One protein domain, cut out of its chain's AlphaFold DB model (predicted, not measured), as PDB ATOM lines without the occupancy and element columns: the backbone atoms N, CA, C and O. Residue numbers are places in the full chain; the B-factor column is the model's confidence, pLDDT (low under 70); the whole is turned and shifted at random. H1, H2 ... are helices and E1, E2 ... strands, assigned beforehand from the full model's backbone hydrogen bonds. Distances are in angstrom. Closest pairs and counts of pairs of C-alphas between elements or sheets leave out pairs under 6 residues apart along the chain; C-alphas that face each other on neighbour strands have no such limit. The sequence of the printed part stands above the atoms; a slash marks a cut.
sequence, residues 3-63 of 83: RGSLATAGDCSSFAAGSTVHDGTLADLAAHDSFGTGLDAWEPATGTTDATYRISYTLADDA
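This is residues 3 to 63 of the 83 residues of an uncharacterized protein of Curtobacterium sp. MCJR17_020 (UniProt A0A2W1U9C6). Little regular structure: a small, twisted three-stranded sheet and, away from it, a short helix, H1, joined to E2 by a tight link and to E3 by a long loop, residues 31 to 51; residues 30 to 37, of which 30 belongs to H1, and residues 43 to 50 stick out. The 61 printed residues run E1, E2, H1, E3, a mixed class with 18 in named elements; the sheet's order is E2, E1, E3, antiparallel. The whole is loose, radius of gyration of the C-alphas 13.9 A, and flat, spanning 45 by 32 by 16 A.

E2, residues 15 to 20, measures 12.7 A from first to last C-alpha; E1, residues 3 to 6, 10.0 A, with C-alpha 3 at (202.472, 196.348, 200.071); E3, residues 52 to 54, 7.0 A, with C-alpha 54 at (199.851, 192.409, 204.505); H1, residues 26 to 30, 6.1 A.

E1 and E2 form a hairpin, with N 16 and O 5 2.9 A apart. E3 is antiparallel to E1, with N 4 and O 52 3.0 A apart. The sheet is only just strongly twisted, up to 4.0 A off its plane. H1, its O i to N i+4 pair within hydrogen-bond range, is not on the sheet.

The C-alphas farthest apart, of Thr 46 and Asp 62, are 46.4 A apart. The printed part has no cut; the H1 to E3 link is long, 21 residues. No printed residue is under 70 in pLDDT.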
ATOM      1  N   ARG A   3     201.089 196.724 200.373       93.25
ATOM      2  CA  ARG A   3     202.472 196.348 200.071       93.25
ATOM      3  C   ARG A   3     203.410 197.189 200.924       93.25
ATOM      4  O   ARG A   3     203.183 198.385 201.123       93.25
ATOM      5  N   GLY A   4     204.459 196.572 201.441       93.50
ATOM      6  CA  GLY A   4     205.367 197.236 202.365       93.50
ATOM      7  C   GLY A   4     206.549 196.362 202.734       93.50
ATOM      8  O   GLY A   4     207.030 195.576 201.919       93.50
ATOM      9  N   SER A   5     207.009 196.505 203.971       94.00
ATOM     10  CA  SER A   5     208.127 195.739 204.513       94.00
ATOM     11  C   SER A   5     207.820 195.203 205.910       94.00
ATOM     12  O   SER A   5     207.014 195.762 206.656       94.00
ATOM     13  N   LEU A   6     208.473 194.095 206.258       94.25
ATOM     14  CA  LEU A   6     208.464 193.506 207.595       94.25
ATOM     15  C   LEU A   6     209.864 193.597 208.188       94.25
ATOM     16  O   LEU A   6     210.838 193.251 207.521       94.25
ATOM     17  N   ALA A   7     209.961 194.003 209.454       91.81
ATOM     18  CA  ALA A   7     211.214 193.864 210.194       91.81
ATOM     19  C   ALA A   7     211.451 192.402 210.612       91.81
ATOM     20  O   ALA A   7     212.590 191.937 210.621       91.81
ATOM     21  N   THR A   8     210.369 191.672 210.905       90.00
ATOM     22  CA  THR A   8     210.400 190.262 211.306       90.00
ATOM     23  C   THR A   8     209.424 189.456 210.451       90.00
ATOM     24  O   THR A   8     208.217 189.700 210.466       90.00
ATOM     25  N   ALA A   9     209.933 188.474 209.705       84.31
ATOM     26  CA  ALA A   9     209.102 187.599 208.881       84.31
ATOM     27  C   ALA A   9     208.072 186.840 209.741       84.31
ATOM     28  O   ALA A   9     208.415 186.265 210.772       84.31
ATOM     29  N   GLY A  10     206.808 186.842 209.311       83.38
ATOM     30  CA  GLY A  10     205.701 186.199 210.029       83.38
ATOM     31  C   GLY A  10     205.071 187.033 211.153       83.38
ATOM     32  O   GLY A  10     204.032 186.632 211.670       83.38
ATOM     33  N   ASP A  11     205.625 188.201 211.498       89.94
ATOM     34  CA  ASP A  11     205.059 189.101 212.510       89.94
ATOM     35  C   ASP A  11     204.515 190.390 211.881       89.94
ATOM     36  O   ASP A  11     205.225 191.388 211.703       89.94
ATOM     37  N   CYS A  12     203.211 190.384 211.601       91.38
ATOM     38  CA  CYS A  12     202.505 191.522 211.012       91.38
ATOM     39  C   CYS A  12     202.473 192.776 211.902       91.38
ATOM     40  O   CYS A  12     202.151 193.849 211.389       91.38
ATOM     41  N   SER A  13     202.804 192.686 213.199       93.00
ATOM     42  CA  SER A  13     202.875 193.867 214.074       93.00
ATOM     43  C   SER A  13     204.046 194.788 213.719       93.00
ATOM     44  O   SER A  13     203.981 195.992 213.954       93.00
ATOM     45  N   SER A  14     205.082 194.235 213.078       93.75
ATOM     46  CA  SER A  14     206.253 194.971 212.592       93.75
ATOM     47  C   SER A  14     206.100 195.516 211.167       93.75
ATOM     48  O   SER A  14     207.056 196.057 210.609       93.75
ATOM     49  N   PHE A  15     204.924 195.345 210.553       95.75
ATOM     50  CA  PHE A  15     204.701 195.733 209.166       95.75
ATOM     51  C   PHE A  15     204.669 197.255 209.013       95.75
ATOM     52  O   PHE A  15     203.826 197.934 209.606       95.75
ATOM     53  N   ALA A  16     205.543 197.774 208.157       95.62
ATOM     54  CA  ALA A  16     205.520 199.156 207.708       95.62
ATOM     55  C   ALA A  16     204.838 199.225 206.335       95.62
ATOM     56  O   ALA A  16     205.361 198.716 205.341       95.62
ATOM     57  N   ALA A  17     203.660 199.851 206.284       94.81
ATOM     58  CA  ALA A  17     202.923 200.032 205.040       94.81
ATOM     59  C   ALA A  17     203.642 201.025 204.117       94.81
ATOM     60  O   ALA A  17     203.995 202.126 204.539       94.81
ATOM     61  N   GLY A  18     203.845 200.632 202.857       93.62
ATOM     62  CA  GLY A  18     204.358 201.509 201.803       93.62
ATOM     63  C   GLY A  18     203.240 202.046 200.911       93.62
ATOM     64  O   GLY A  18     203.165 203.247 200.671       93.62
ATOM     65  N   SER A  19     202.355 201.162 200.440       92.88
ATOM     66  CA  SER A  19     201.221 201.512 199.578       92.88
ATOM     67  C   SER A  19     200.000 200.635 199.848       92.88
ATOM     68  O   SER A  19     200.128 199.421 200.031       92.88
ATOM     69  N   THR A  20     198.806 201.224 199.796       95.12
ATOM     70  CA  THR A  20     197.541 200.479 199.762       95.12
ATOM     71  C   THR A  20     197.330 199.878 198.373       95.12
ATOM     72  O   THR A  20     197.390 200.598 197.381       95.12
ATOM     73  N   VAL A  21     197.094 198.567 198.312       93.88
ATOM     74  CA  VAL A  21     196.825 197.812 197.071       93.88
ATOM     75  C   VAL A  21     195.328 197.566 196.893       93.88
ATOM     76  O   VAL A  21     194.804 197.660 195.794       93.88
ATOM     77  N   HIS A  22     194.627 197.275 197.991       94.00
ATOM     78  CA  HIS A  22     193.175 197.076 198.004       94.00
ATOM     79  C   HIS A  22     192.595 197.586 199.314       94.00
ATOM     80  O   HIS A  22     193.131 197.264 200.379       94.00
ATOM     81  N   ASP A  23     191.489 198.310 199.239       95.31
ATOM     82  CA  ASP A  23     190.693 198.733 200.389       95.31
ATOM     83  C   ASP A  23     189.214 198.530 200.047       95.31
ATOM     84  O   ASP A  23     188.623 199.294 199.286       95.31
ATOM     85  N   GLY A  24     188.652 197.418 200.515       93.75
ATOM     86  CA  GLY A  24     187.328 196.958 200.113       93.75
ATOM     87  C   GLY A  24     187.008 195.575 200.664       93.75
ATOM     88  O   GLY A  24     187.724 195.040 201.517       93.75
ATOM     89  N   THR A  25     185.926 194.975 200.174       92.69
ATOM     90  CA  THR A  25     185.468 193.674 200.674       92.69
ATOM     91  C   THR A  25     186.272 192.513 200.078       92.69
ATOM     92  O   THR A  25     186.990 192.661 199.085       92.69
ATOM     93  N   LEU A  26     186.133 191.324 200.676       90.50
ATOM     94  CA  LEU A  26     186.677 190.086 200.108       90.50
ATOM     95  C   LEU A  26     186.011 189.730 198.769       90.50
ATOM     96  O   LEU A  26     186.665 189.164 197.900       90.50
ATOM     97  N   ALA A  27     184.729 190.075 198.604       90.31
ATOM     98  CA  ALA A  27     183.997 189.866 197.360       90.31
ATOM     99  C   ALA A  27     184.527 190.771 196.241       90.31
ATOM    100  O   ALA A  27     184.749 190.286 195.135       90.31
ATOM    101  N   ASP A  28     184.803 192.044 196.548       91.62
ATOM    102  CA  ASP A  28     185.422 192.967 195.588       91.62
ATOM    103  C   ASP A  28     186.806 192.461 195.181       91.62
ATOM    104  O   ASP A  28     187.119 192.394 193.999       91.62
ATOM    105  N   LEU A  29     187.607 192.014 196.154       90.00
ATOM    106  CA  LEU A  29     188.933 191.449 195.902       90.00
ATOM    107  C   LEU A  29     188.881 190.218 194.985       90.00
ATOM    108  O   LEU A  29     189.708 190.086 194.090       90.00
ATOM    109  N   ALA A  30     187.902 189.333 195.186       89.50
ATOM    110  CA  ALA A  30     187.727 188.126 194.381       89.50
ATOM    111  C   ALA A  30     187.335 188.409 192.916       89.50
ATOM    112  O   ALA A  30     187.458 187.517 192.083       89.50
ATOM    113  N   ALA A  31     186.887 189.626 192.589       89.88
ATOM    114  CA  ALA A  31     186.601 190.031 191.212       89.88
ATOM    115  C   ALA A  31     187.868 190.380 190.401       89.88
ATOM    116  O   ALA A  31     187.792 190.559 189.185       89.88
ATOM    117  N   HIS A  32     189.029 190.482 191.056       88.44
ATOM    118  CA  HIS A  32     190.323 190.772 190.435       88.44
ATOM    119  C   HIS A  32     191.135 189.483 190.235       88.44
ATOM    120  O   HIS A  32     192.166 189.270 190.868       88.44
ATOM    121  N   ASP A  33     190.639 188.598 189.371       83.56
ATOM    122  CA  ASP A  33     191.160 187.240 189.161       83.56
ATOM    123  C   ASP A  33     192.057 187.083 187.920       83.56
ATOM    124  O   ASP A  33     192.558 185.992 187.643       83.56
ATOM    125  N   SER A  34     192.274 188.166 187.169       78.75
ATOM    126  CA  SER A  34     193.031 188.153 185.920       78.75
ATOM    127  C   SER A  34     194.146 189.188 185.923       78.75
ATOM    128  O   SER A  34     194.049 190.221 186.584       78.75
ATOM    129  N   PHE A  35     195.167 188.960 185.097       71.50
ATOM    130  CA  PHE A  35     196.232 189.931 184.867       71.50
ATOM    131  C   PHE A  35     195.699 191.323 184.489       71.50
ATOM    132  O   PHE A  35     196.076 192.329 185.086       71.50
ATOM    133  N   GLY A  36     194.790 191.386 183.511       76.94
ATOM    134  CA  GLY A  36     194.281 192.654 182.977       76.94
ATOM    135  C   GLY A  36     193.432 193.450 183.971       76.94
ATOM    136  O   GLY A  36     193.221 194.644 183.775       76.94
ATOM    137  N   THR A  37     192.958 192.794 185.030       83.94
ATOM    138  CA  THR A  37     192.195 193.399 186.124       83.94
ATOM    139  C   THR A  37     192.949 193.349 187.452       83.94
ATOM    140  O   THR A  37     192.339 193.596 188.488       83.94
ATOM    141  N   GLY A  38     194.254 193.054 187.443       85.56
ATOM    142  CA  GLY A  38     195.075 192.975 188.647       85.56
ATOM    143  C   GLY A  38     195.106 194.290 189.434       85.56
ATOM    144  O   GLY A  38     194.920 195.376 188.885       85.56
ATOM    145  N   LEU A  39     195.326 194.183 190.745       88.38
ATOM    146  CA  LEU A  39     195.215 195.309 191.684       88.38
ATOM    147  C   LEU A  39     196.525 196.052 191.948       88.38
ATOM    148  O   LEU A  39     196.497 197.175 192.446       88.38
ATOM    149  N   ASP A  40     197.667 195.436 191.652       84.50
ATOM    150  CA  ASP A  40     198.973 196.030 191.920       84.50
ATOM    151  C   ASP A  40     199.804 196.140 190.644       84.50
ATOM    152  O   ASP A  40     199.874 195.210 189.845       84.50
ATOM    153  N   ALA A  41     200.478 197.274 190.493       77.81
ATOM    154  CA  ALA A  41     201.424 197.546 189.420       77.81
ATOM    155  C   ALA A  41     202.854 197.271 189.912       77.81
ATOM    156  O   ALA A  41     203.720 198.145 189.862       77.81
ATOM    157  N   TRP A  42     203.088 196.093 190.501       78.88
ATOM    158  CA  TRP A  42     204.427 195.731 190.961       78.88
ATOM    159  C   TRP A  42     205.363 195.541 189.765       78.88
ATOM    160  O   TRP A  42     205.303 194.532 189.070       78.88
ATOM    161  N   GLU A  43     206.241 196.517 189.565       81.62
ATOM    162  CA  GLU A  43     207.269 196.528 188.527       81.62
ATOM    163  C   GLU A  43     208.652 196.541 189.209       81.62
ATOM    164  O   GLU A  43     209.175 197.606 189.555       81.62
ATOM    165  N   PRO A  44     209.215 195.364 189.546       82.19
ATOM    166  CA  PRO A  44     210.478 195.282 190.270       82.19
ATOM    167  C   PRO A  44     211.668 195.720 189.413       82.19
ATOM    168  O   PRO A  44     211.790 195.357 188.245       82.19
ATOM    169  N   ALA A  45     212.622 196.424 190.028       85.31
ATOM    170  CA  ALA A  45     213.927 196.636 189.413       85.31
ATOM    171  C   ALA A  45     214.680 195.301 189.257       85.31
ATOM    172  O   ALA A  45     214.464 194.347 190.011       85.31
ATOM    173  N   THR A  46     215.620 195.242 188.308       85.19
ATOM    174  CA  THR A  46     216.459 194.055 188.104       85.19
ATOM    175  C   THR A  46     217.140 193.630 189.408       85.19
ATOM    176  O   THR A  46     217.839 194.419 190.043       85.19
ATOM    177  N   GLY A  47     216.960 192.361 189.784       85.88
ATOM    178  CA  GLY A  47     217.531 191.778 191.000       85.88
ATOM    179  C   GLY A  47     216.610 191.799 192.223       85.88
ATOM    180  O   GLY A  47     216.952 191.176 193.224       85.88
ATOM    181  N   THR A  48     215.444 192.448 192.162       86.88
ATOM    182  CA  THR A  48     214.403 192.295 193.187       86.88
ATOM    183  C   THR A  48     213.683 190.958 193.000       86.88
ATOM    184  O   THR A  48     213.163 190.674 191.926       86.88
ATOM    185  N   THR A  49     213.666 190.130 194.047       86.75
ATOM    186  CA  THR A  49     213.138 188.754 193.999       86.75
ATOM    187  C   THR A  49     211.788 188.574 194.677       86.75
ATOM    188  O   THR A  49     211.121 187.568 194.450       86.75
ATOM    189  N   ASP A  50     211.389 189.522 195.518       87.69
ATOM    190  CA  ASP A  50     210.217 189.396 196.372       87.69
ATOM    191  C   ASP A  50     209.587 190.757 196.684       87.69
ATOM    192  O   ASP A  50     210.195 191.819 196.529       87.69
ATOM    193  N   ALA A  51     208.329 190.698 197.115       88.56
ATOM    194  CA  ALA A  51     207.582 191.814 197.666       88.56
ATOM    195  C   ALA A  51     206.756 191.310 198.853       88.56
ATOM    196  O   ALA A  51     206.181 190.221 198.813       88.56
ATOM    197  N   THR A  52     206.690 192.108 199.918       92.00
ATOM    198  CA  THR A  52     205.934 191.754 201.123       92.00
ATOM    199  C   THR A  52     204.562 192.415 201.104       92.00
ATOM    200  O   THR A  52     204.447 193.632 200.929       92.00
ATOM    201  N   TYR A  53     203.528 191.615 201.359       92.12
ATOM    202  CA  TYR A  53     202.146 192.069 201.463       92.12
ATOM    203  C   TYR A  53     201.560 191.744 202.835       92.12
ATOM    204  O   TYR A  53     201.822 190.680 203.397       92.12
ATOM    205  N   ARG A  54     200.715 192.644 203.345       93.19
ATOM    206  CA  ARG A  54     199.851 192.409 204.505       93.19
ATOM    207  C   ARG A  54     198.396 192.357 204.061       93.19
ATOM    208  O   ARG A  54     197.901 193.252 203.370       93.19
ATOM    209  N   ILE A  55     197.700 191.315 204.506       91.75
ATOM    210  CA  ILE A  55     196.259 191.150 204.324       91.75
ATOM    211  C   ILE A  55     195.617 191.246 205.703       91.75
ATOM    212  O   ILE A  55     195.925 190.464 206.600       91.75
ATOM    213  N   SER A  56     194.730 192.220 205.861       92.75
ATOM    214  CA  SER A  56     193.897 192.384 207.046       92.75
ATOM    215  C   SER A  56     192.452 192.161 206.633       92.75
ATOM    216  O   SER A  56     192.020 192.679 205.604       92.75
ATOM    217  N   TYR A  57     191.730 191.369 207.416       90.94
ATOM    218  CA  TYR A  57     190.323 191.076 207.193       90.94
ATOM    219  C   TYR A  57     189.563 191.291 208.496       90.94
ATOM    220  O   TYR A  57     189.963 190.777 209.542       90.94
ATOM    221  N   THR A  58     188.468 192.034 208.407       92.81
ATOM    222  CA  THR A  58     187.559 192.291 209.519       92.81
ATOM    223  C   THR A  58     186.207 191.706 209.147       92.81
ATOM    224  O   THR A  58     185.686 191.989 208.069       92.81
ATOM    225  N   LEU A  59     185.639 190.883 210.028       90.44
ATOM    226  CA  LEU A  59     184.238 190.496 209.908       90.44
ATOM    227  C   LEU A  59     183.380 191.703 210.295       90.44
ATOM    228  O   LEU A  59     183.575 192.247 211.380       90.44
ATOM    229  N   ALA A  60     182.458 192.097 209.415       90.00
ATOM    230  CA  ALA A  60     181.557 193.212 209.671       90.00
ATOM    231  C   ALA A  60     180.748 192.982 210.956       90.00
ATOM    232  O   ALA A  60     180.164 191.918 211.170       90.00
ATOM    233  N   ASP A  61     180.730 193.991 211.814       92.88
ATOM    234  CA  ASP A  61     180.127 193.964 213.143       92.88
ATOM    235  C   ASP A  61     178.587 193.923 213.109       92.88
ATOM    236  O   ASP A  61     177.956 193.549 214.098       92.88
ATOM    237  N   ASP A  62     177.981 194.223 211.958       94.00
ATOM    238  CA  ASP A  62     176.546 194.116 211.683       94.00
ATOM    239  C   ASP A  62     176.140 192.804 210.981       94.00
ATOM    240  O   ASP A  62     174.976 192.643 210.596       94.00
ATOM    241  N   ALA A  63     177.062 191.843 210.839       91.75
ATOM    242  CA  ALA A  63     176.769 190.547 210.242       91.75
ATOM    243  C   ALA A  63     175.605 189.843 210.985       91.75
ATOM    244  O   ALA A  63     175.695 189.588 212.190       91.75
TER     245      ALA A  63